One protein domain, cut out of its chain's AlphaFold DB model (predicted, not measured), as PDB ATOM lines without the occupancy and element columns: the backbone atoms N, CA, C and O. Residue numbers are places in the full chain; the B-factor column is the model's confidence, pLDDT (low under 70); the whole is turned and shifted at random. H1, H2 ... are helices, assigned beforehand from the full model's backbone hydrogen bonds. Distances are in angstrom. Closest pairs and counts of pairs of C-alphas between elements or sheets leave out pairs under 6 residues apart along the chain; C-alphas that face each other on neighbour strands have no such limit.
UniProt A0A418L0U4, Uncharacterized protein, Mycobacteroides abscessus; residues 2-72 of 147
ATOM      1  N   THR A   2     175.986 109.595 169.119       43.88
ATOM      2  CA  THR A   2     177.255 110.321 169.200       43.88
ATOM      3  C   THR A   2     177.062 111.545 170.083       43.88
ATOM      4  O   THR A   2     176.442 112.509 169.640       43.88
ATOM      5  N   ASP A   3     177.566 111.488 171.317       46.78
ATOM      6  CA  ASP A   3     177.770 112.683 172.135       46.78
ATOM      7  C   ASP A   3     178.670 113.625 171.335       46.78
ATOM      8  O   ASP A   3     179.818 113.297 171.024       46.78
ATOM      9  N   ALA A   4     178.118 114.759 170.911       48.53
ATOM     10  CA  ALA A   4     178.888 115.785 170.237       48.53
ATOM     11  C   ALA A   4     179.926 116.311 171.234       48.53
ATOM     12  O   ALA A   4     179.571 116.913 172.246       48.53
ATOM     13  N   LEU A   5     181.204 116.033 170.966       44.53
ATOM     14  CA  LEU A   5     182.316 116.572 171.735       44.53
ATOM     15  C   LEU A   5     182.265 118.095 171.622       44.53
ATOM     16  O   LEU A   5     182.468 118.658 170.544       44.53
ATOM     17  N   VAL A   6     181.959 118.741 172.743       51.31
ATOM     18  CA  VAL A   6     181.981 120.191 172.912       51.31
ATOM     19  C   VAL A   6     183.456 120.606 172.919       51.31
ATOM     20  O   VAL A   6     184.058 120.784 173.963       51.31
ATOM     21  N   PHE A   7     184.043 120.685 171.722       49.38
ATOM     22  CA  PHE A   7     185.401 121.149 171.418       49.38
ATOM     23  C   PHE A   7     186.556 120.260 171.948       49.38
ATOM     24  O   PHE A   7     186.820 120.226 173.146       49.38
ATOM     25  N   PRO A   8     187.325 119.587 171.060       52.34
ATOM     26  CA  PRO A   8     188.418 118.667 171.421       52.34
ATOM     27  C   PRO A   8     189.542 119.241 172.304       52.34
ATOM     28  O   PRO A   8     190.335 118.476 172.844       52.34
ATOM     29  N   GLU A   9     189.627 120.565 172.437       57.91
ATOM     30  CA  GLU A   9     190.699 121.279 173.143       57.91
ATOM     31  C   GLU A   9     190.196 122.045 174.376       57.91
ATOM     32  O   GLU A   9     190.929 122.857 174.936       57.91
ATOM     33  N   PHE A  10     188.953 121.821 174.820       50.81
ATOM     34  CA  PHE A  10     188.402 122.556 175.958       50.81
ATOM     35  C   PHE A  10     188.989 122.032 177.287       50.81
ATOM     36  O   PHE A  10     188.691 120.906 177.692       50.81
ATOM     37  N   PRO A  11     189.807 122.821 178.014       61.44
ATOM     38  CA  PRO A  11     190.580 122.332 179.164       61.44
ATOM     39  C   PRO A  11     189.726 121.996 180.400       61.44
ATOM     40  O   PRO A  11     190.245 121.483 181.393       61.44
ATOM     41  N   TYR A  12     188.418 122.265 180.345       61.25
ATOM     42  CA  TYR A  12     187.485 122.125 181.461       61.25
ATOM     43  C   TYR A  12     186.382 121.088 181.226       61.25
ATOM     44  O   TYR A  12     185.372 121.110 181.933       61.25
ATOM     45  N   ASP A  13     186.550 120.176 180.262       55.00
ATOM     46  CA  ASP A  13     185.550 119.140 179.988       55.00
ATOM     47  C   ASP A  13     185.166 118.376 181.275       55.00
ATOM     48  O   ASP A  13     186.014 117.822 181.983       55.00
ATOM     49  N   ARG A  14     183.866 118.412 181.603       60.38
ATOM     50  CA  ARG A  14     183.239 117.814 182.802       60.38
ATOM     51  C   ARG A  14     183.793 118.277 184.158       60.38
ATOM     52  O   ARG A  14     183.623 117.570 185.151       60.38
ATOM     53  N   LYS A  15     184.458 119.433 184.232       74.06
ATOM     54  CA  LYS A  15     184.961 119.990 185.504       74.06
ATOM     55  C   LYS A  15     183.913 120.756 186.303       74.06
ATOM     56  O   LYS A  15     184.103 120.913 187.502       74.06
ATOM     57  N   PHE A  16     182.836 121.176 185.650       79.19
ATOM     58  CA  PHE A  16     181.757 121.936 186.260       79.19
ATOM     59  C   PHE A  16     180.439 121.179 186.140       79.19
ATOM     60  O   PHE A  16     180.112 120.596 185.101       79.19
ATOM     61  N   THR A  17     179.674 121.198 187.218       85.00
ATOM     62  CA  THR A  17     178.256 120.869 187.228       85.00
ATOM     63  C   THR A  17     177.466 121.957 186.505       85.00
ATOM     64  O   THR A  17     177.930 123.078 186.314       85.00
ATOM     65  N   ARG A  18     176.230 121.641 186.111       79.38
ATOM     66  CA  ARG A  18     175.353 122.625 185.467       79.38
ATOM     67  C   ARG A  18     175.069 123.832 186.366       79.38
ATOM     68  O   ARG A  18     175.126 124.948 185.879       79.38
ATOM     69  N   ALA A  19     174.852 123.599 187.660       85.44
ATOM     70  CA  ALA A  19     174.640 124.670 188.633       85.44
ATOM     71  C   ALA A  19     175.857 125.603 188.748       85.44
ATOM     72  O   ALA A  19     175.692 126.814 188.808       85.44
ATOM     73  N   GLU A  20     177.077 125.055 188.716       85.38
ATOM     74  CA  GLU A  20     178.300 125.871 188.712       85.38
ATOM     75  C   GLU A  20     178.448 126.668 187.410       85.38
ATOM     76  O   GLU A  20     178.889 127.811 187.443       85.38
ATOM     77  N   ILE A  21     178.065 126.099 186.261       85.38
ATOM     78  CA  ILE A  21     178.051 126.837 184.987       85.38
ATOM     79  C   ILE A  21     177.046 127.989 185.038       85.38
ATOM     80  O   ILE A  21     177.373 129.087 184.588       85.38
ATOM     81  N   ASP A  22     175.851 127.754 185.580       87.38
ATOM     82  CA  ASP A  22     174.827 128.790 185.729       87.38
ATOM     83  C   ASP A  22     175.341 129.922 186.642       87.38
ATOM     84  O   ASP A  22     175.297 131.087 186.250       87.38
ATOM     85  N   GLU A  23     175.957 129.591 187.785       90.19
ATOM     86  CA  GLU A  23     176.587 130.579 188.680       90.19
ATOM     87  C   GLU A  23     177.706 131.367 187.978       90.19
ATOM     88  O   GLU A  23     177.742 132.597 188.043       90.19
ATOM     89  N   ILE A  24     178.611 130.680 187.271       90.50
ATOM     90  CA  ILE A  24     179.704 131.326 186.532       90.50
ATOM     91  C   ILE A  24     179.148 132.280 185.473       90.50
ATOM     92  O   ILE A  24     179.660 133.386 185.316       90.50
ATOM     93  N   THR A  25     178.111 131.861 184.749       90.06
ATOM     94  CA  THR A  25     177.490 132.658 183.684       90.06
ATOM     95  C   THR A  25     176.797 133.892 184.258       90.06
ATOM     96  O   THR A  25     176.916 134.983 183.700       90.06
ATOM     97  N   ASP A  26     176.128 133.750 185.402       94.06
ATOM     98  CA  ASP A  26     175.478 134.857 186.101       94.06
ATOM     99  C   ASP A  26     176.487 135.890 186.601       94.06
ATOM    100  O   ASP A  26     176.315 137.088 186.365       94.06
ATOM    101  N   GLU A  27     177.570 135.447 187.238       95.12
ATOM    102  CA  GLU A  27     178.639 136.342 187.686       95.12
ATOM    103  C   GLU A  27     179.389 136.981 186.511       95.12
ATOM    104  O   GLU A  27     179.743 138.161 186.570       95.12
ATOM    105  N   ALA A  28     179.591 136.245 185.415       93.19
ATOM    106  CA  ALA A  28     180.283 136.765 184.238       93.19
ATOM    107  C   ALA A  28     179.456 137.855 183.561       93.19
ATOM    108  O   ALA A  28     180.009 138.863 183.132       93.19
ATOM    109  N   ARG A  29     178.130 137.698 183.534       92.69
ATOM    110  CA  ARG A  29     177.204 138.722 183.050       92.69
ATOM    111  C   ARG A  29     177.246 139.985 183.907       92.69
ATOM    112  O   ARG A  29     177.404 141.065 183.352       92.69
ATOM    113  N   LYS A  30     177.211 139.859 185.241       92.62
ATOM    114  CA  LYS A  30     177.374 141.016 186.145       92.62
ATOM    115  C   LYS A  30     178.691 141.749 185.885       92.62
ATOM    116  O   LYS A  30     178.726 142.976 185.880       92.62
ATOM    117  N   LEU A  31     179.771 140.996 185.671       92.81
ATOM    118  CA  LEU A  31     181.084 141.558 185.371       92.81
ATOM    119  C   LEU A  31     181.125 142.233 183.994       92.81
ATOM    120  O   LEU A  31     181.688 143.316 183.880       92.81
ATOM    121  N   ALA A  32     180.495 141.639 182.978       90.75
ATOM    122  CA  ALA A  32     180.387 142.226 181.648       90.75
ATOM    123  C   ALA A  32     179.621 143.549 181.690       90.75
ATOM    124  O   ALA A  32     180.113 144.544 181.173       90.75
ATOM    125  N   ASP A  33     178.483 143.599 182.380       87.56
ATOM    126  CA  ASP A  33     177.701 144.831 182.525       87.56
ATOM    127  C   ASP A  33     178.482 145.921 183.282       87.56
ATOM    128  O   ASP A  33     178.385 147.099 182.951       87.56
ATOM    129  N   ALA A  34     179.321 145.538 184.250       87.56
ATOM    130  CA  ALA A  34     180.188 146.465 184.979       87.56
ATOM    131  C   ALA A  34     181.407 146.961 184.174       87.56
ATOM    132  O   ALA A  34     182.070 147.907 184.600       87.56
ATOM    133  N   LEU A  35     181.741 146.319 183.052       87.06
ATOM    134  CA  LEU A  35     182.913 146.644 182.232       87.06
ATOM    135  C   LEU A  35     182.553 147.141 180.823       87.06
ATOM    136  O   LEU A  35     183.412 147.729 180.157       87.06
ATOM    137  N   ARG A  36     181.315 146.912 180.364       86.19
ATOM    138  CA  ARG A  36     180.841 147.287 179.029       86.19
ATOM    139  C   ARG A  36     180.980 148.791 178.828       86.19
ATOM    140  O   ARG A  36     180.581 149.587 179.673       86.19
ATOM    141  N   ASP A  37     181.606 149.166 177.718       80.75
ATOM    142  CA  ASP A  37     181.893 150.560 177.367       80.75
ATOM    143  C   ASP A  37     182.604 151.355 178.473       80.75
ATOM    144  O   ASP A  37     182.440 152.572 178.585       80.75
ATOM    145  N   GLY A  38     183.405 150.674 179.302       82.62
ATOM    146  CA  GLY A  38     184.146 151.303 180.389       82.62
ATOM    147  C   GLY A  38     184.976 152.491 179.897       82.62
ATOM    148  O   GLY A  38     185.648 152.419 178.862       82.62
ATOM    149  N   GLN A  39     184.947 153.595 180.645       81.62
ATOM    150  CA  GLN A  39     185.789 154.758 180.372       81.62
ATOM    151  C   GLN A  39     187.077 154.711 181.191       81.62
ATOM    152  O   GLN A  39     187.071 154.518 182.406       81.62
ATOM    153  N   ALA A  40     188.200 154.934 180.517       77.69
ATOM    154  CA  ALA A  40     189.472 155.195 181.164       77.69
ATOM    155  C   ALA A  40     189.470 156.592 181.822       77.69
ATOM    156  O   ALA A  40     188.706 157.469 181.412       77.69
ATOM    157  N   PRO A  41     190.365 156.866 182.794       75.31
ATOM    158  CA  PRO A  41     190.406 158.155 183.502       75.31
ATOM    159  C   PRO A  41     190.604 159.387 182.607       75.31
ATOM    160  O   PRO A  41     190.333 160.509 183.017       75.31
ATOM    161  N   ASN A  42     191.102 159.194 181.387       78.75
ATOM    162  CA  ASN A  42     191.263 160.238 180.378       78.75
ATOM    163  C   ASN A  42     190.010 160.444 179.500       78.75
ATOM    164  O   ASN A  42     190.095 161.158 178.502       78.75
ATOM    165  N   GLY A  43     188.883 159.804 179.828       74.06
ATOM    166  CA  GLY A  43     187.632 159.855 179.069       74.06
ATOM    167  C   GLY A  43     187.623 158.992 177.806       74.06
ATOM    168  O   GLY A  43     186.668 159.048 177.036       74.06
ATOM    169  N   ALA A  44     188.673 158.201 177.555       80.25
ATOM    170  CA  ALA A  44     188.684 157.280 176.427       80.25
ATOM    171  C   ALA A  44     187.818 156.053 176.736       80.25
ATOM    172  O   ALA A  44     188.048 155.364 177.730       80.25
ATOM    173  N   THR A  45     186.861 155.749 175.866       82.44
ATOM    174  CA  THR A  45     186.124 154.482 175.911       82.44
ATOM    175  C   THR A  45     187.066 153.330 175.565       82.44
ATOM    176  O   THR A  45     187.813 153.408 174.587       82.44
ATOM    177  N   LEU A  46     187.037 152.262 176.361       79.44
ATOM    178  CA  LEU A  46     187.910 151.095 176.203       79.44
ATOM    179  C   LEU A  46     187.661 150.312 174.903       79.44
ATOM    180  O   LEU A  46     188.578 149.630 174.454       79.44
ATOM    181  N   TRP A  47     186.470 150.427 174.297       77.38
ATOM    182  CA  TRP A  47     186.084 149.783 173.029       77.38
ATOM    183  C   TRP A  47     186.544 148.320 172.934       77.38
ATOM    184  O   TRP A  47     187.303 147.937 172.041       77.38
ATOM    185  N   ILE A  48     186.096 147.499 173.882       84.62
ATOM    186  CA  ILE A  48     186.324 146.055 173.840       84.62
ATOM    187  C   ILE A  48     185.189 145.441 173.023       84.62
ATOM    188  O   ILE A  48     184.022 145.676 173.321       84.62
ATOM    189  N   ASP A  49     185.530 144.658 171.999       86.56
ATOM    190  CA  ASP A  49     184.536 143.883 171.254       86.56
ATOM    191  C   ASP A  49     183.739 142.979 172.207       86.56
ATOM    192  O   ASP A  49     184.320 142.328 173.079       86.56
ATOM    193  N   GLU A  50     182.420 142.911 172.026       85.19
ATOM    194  CA  GLU A  50     181.524 142.206 172.949       85.19
ATOM    195  C   GLU A  50     181.927 140.733 173.131       85.19
ATOM    196  O   GLU A  50     181.940 140.226 174.251       85.19
ATOM    197  N   SER A  51     182.347 140.040 172.067       85.31
ATOM    198  CA  SER A  51     182.767 138.637 172.181       85.31
ATOM    199  C   SER A  51     184.035 138.478 173.028       85.31
ATOM    200  O   SER A  51     184.163 137.530 173.809       85.31
ATOM    201  N   MET A  52     184.955 139.439 172.923       88.00
ATOM    202  CA  MET A  52     186.173 139.480 173.722       88.00
ATOM    203  C   MET A  52     185.866 139.828 175.180       88.00
ATOM    204  O   MET A  52     186.419 139.189 176.076       88.00
ATOM    205  N   LEU A  53     184.965 140.782 175.424       90.56
ATOM    206  CA  LEU A  53     184.513 141.148 176.765       90.56
ATOM    207  C   LEU A  53     183.940 139.932 177.500       90.56
ATOM    208  O   LEU A  53     184.364 139.639 178.618       90.56
ATOM    209  N   GLN A  54     183.045 139.181 176.855       89.50
ATOM    210  CA  GLN A  54     182.422 137.990 177.441       89.50
ATOM    211  C   GLN A  54     183.459 136.921 177.821       89.50
ATOM    212  O   GLN A  54     183.431 136.392 178.934       89.50
ATOM    213  N   LEU A  55     184.431 136.646 176.944       88.62
ATOM    214  CA  LEU A  55     185.517 135.700 177.235       88.62
ATOM    215  C   LEU A  55     186.373 136.146 178.431       88.62
ATOM    216  O   LEU A  55     186.697 135.334 179.302       88.62
ATOM    217  N   TRP A  56     186.715 137.436 178.496       91.50
ATOM    218  CA  TRP A  56     187.458 138.009 179.619       91.50
ATOM    219  C   TRP A  56     186.677 137.935 180.930       91.50
ATOM    220  O   TRP A  56     187.266 137.631 181.968       91.50
ATOM    221  N   CYS A  57     185.364 138.159 180.893       94.00
ATOM    222  CA  CYS A  57     184.521 138.109 182.083       94.00
ATOM    223  C   CYS A  57     184.412 136.688 182.642       94.00
ATOM    224  O   CYS A  57     184.587 136.495 183.844       94.00
ATOM    225  N   VAL A  58     184.235 135.679 181.781       91.06
ATOM    226  CA  VAL A  58     184.269 134.266 182.201       91.06
ATOM    227  C   VAL A  58     185.609 133.933 182.860       91.06
ATOM    228  O   VAL A  58     185.641 133.343 183.941       91.06
ATOM    229  N   HIS A  59     186.726 134.348 182.256       92.00
ATOM    230  CA  HIS A  59     188.044 134.151 182.857       92.00
ATOM    231  C   HIS A  59     188.177 134.856 184.217       92.00
ATOM    232  O   HIS A  59     188.645 134.245 185.177       92.00
ATOM    233  N   GLY A  60     187.733 136.112 184.321       93.38
ATOM    234  CA  GLY A  60     187.746 136.880 185.565       93.38
ATOM    235  C   GLY A  60     186.980 136.178 186.685       93.38
ATOM    236  O   GLY A  60     187.500 136.030 187.790       93.38
ATOM    237  N   VAL A  61     185.788 135.658 186.392       95.00
ATOM    238  CA  VAL A  61     184.980 134.907 187.362       95.00
ATOM    239  C   VAL A  61     185.685 133.638 187.827       95.00
ATOM    240  O   VAL A  61     185.723 133.378 189.033       95.00
ATOM    241  N   LEU A  62     186.288 132.882 186.906       90.00
ATOM    242  CA  LEU A  62     187.087 131.697 187.239       90.00
ATOM    243  C   LEU A  62     188.331 132.045 188.075       90.00
ATOM    244  O   LEU A  62     188.760 131.238 188.896       90.00
ATOM    245  N   ALA A  63     188.878 133.252 187.916       93.25
ATOM    246  CA  ALA A  63     189.964 133.789 188.736       93.25
ATOM    247  C   ALA A  63     189.496 134.366 190.090       93.25
ATOM    248  O   ALA A  63     190.320 134.842 190.872       93.25
ATOM    249  N   GLY A  64     188.192 134.325 190.386       92.88
ATOM    250  CA  GLY A  64     187.612 134.817 191.639       92.88
ATOM    251  C   GLY A  64     187.219 136.297 191.631       92.88
ATOM    252  O   GLY A  64     186.872 136.830 192.681       92.88
ATOM    253  N   VAL A  65     187.238 136.969 190.477       94.94
ATOM    254  CA  VAL A  65     186.749 138.350 190.351       94.94
ATOM    255  C   VAL A  65     185.232 138.362 190.511       94.94
ATOM    256  O   VAL A  65     184.527 137.547 189.913       94.94
ATOM    257  N   ARG A  66     184.731 139.281 191.334       93.81
ATOM    258  CA  ARG A  66     183.304 139.490 191.591       93.81
ATOM    259  C   ARG A  66     183.002 140.982 191.602       93.81
ATOM    260  O   ARG A  66     183.854 141.791 191.975       93.81
ATOM    261  N   VAL A  67     181.790 141.336 191.193       90.75
ATOM    262  CA  VAL A  67     181.300 142.713 191.281       90.75
ATOM    263  C   VAL A  67     180.737 142.934 192.677       90.75
ATOM    264  O   VAL A  67     179.872 142.190 193.133       90.75
ATOM    265  N   HIS A  68     181.213 143.978 193.350       90.62
ATOM    266  CA  HIS A  68     180.694 144.426 194.639       90.62
ATOM    267  C   HIS A  68     180.072 145.813 194.449       90.62
ATOM    268  O   HIS A  68     180.801 146.805 194.529       90.62
ATOM    269  N   PRO A  69     178.756 145.908 194.167       84.44
ATOM    270  CA  PRO A  69     178.107 147.180 193.863       84.44
ATOM    271  C   PRO A  69     178.341 148.230 194.950       84.44
ATOM    272  O   PRO A  69     178.694 149.361 194.639       84.44
ATOM    273  N   ASP A  70     178.272 147.836 196.219       85.50
ATOM    274  CA  ASP A  70     178.438 148.745 197.362       85.50
ATOM    275  C   ASP A  70     179.842 149.365 197.464       85.50
ATOM    276  O   ASP A  70     180.033 150.365 198.151       85.50
ATOM    277  N   LEU A  71     180.832 148.787 196.776       88.44
ATOM    278  CA  LEU A  71     182.212 149.275 196.738       88.44
ATOM    279  C   LEU A  71     182.539 150.049 195.451       88.44
ATOM    280  O   LEU A  71     183.677 150.493 195.284       88.44
ATOM    281  N   ALA A  72     181.594 150.187 194.515       86.81
ATOM    282  CA  ALA A  72     181.880 150.798 193.220       86.81
ATOM    283  C   ALA A  72     181.902 152.332 193.310       86.81
ATOM    284  O   ALA A  72     180.924 152.949 193.729       86.81
TER     285      ALA A  72
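What this domain is: This is residues 2 to 72 of the 147 residues of an uncharacterized protein of Mycobacteroides abscessus (UniProt A0A418L0U4). Two helices, H1 and the shorter H2, cross as an X, with a long tail, residues 2 to 17, before H1 and a long loop, residues 36 to 49, folding back to H2. Tail and loop reach to opposite ends of the longest axis. The printed part has 71 residues with two named helices, H1 then H2, and no named strand; it is all helix by class, with under half of its residues, 31, in named elements. It is loose, radius of gyration of the C-alphas 14.9 A, spanning 52 by 26 by 15 A.

Where its parts are: Past the tail, find C-alpha 18 at (175.353, 122.625, 185.467); from there H1, residues 18 to 35, runs 25.4 A. H2, residues 50 to 62, runs 18.6 A and ends at C-alpha 62, (187.087, 131.697, 187.239).

How they stand to each other: Look at Ala 28 and Cys 57, where H1 and H2 touch: their closest C-alphas are 4.9 A apart. The helices run opposite ways at a steep tilt of 58 degrees. In both, every O i to N i+4 pair is within hydrogen-bond range.

The domain as a whole: The C-alphas farthest apart, of Thr 2 and Asn 42, are 53.0 A apart. The link from H1 to H2 is long, and the printed part has no cut. Residues 2 to 14 are under pLDDT 70.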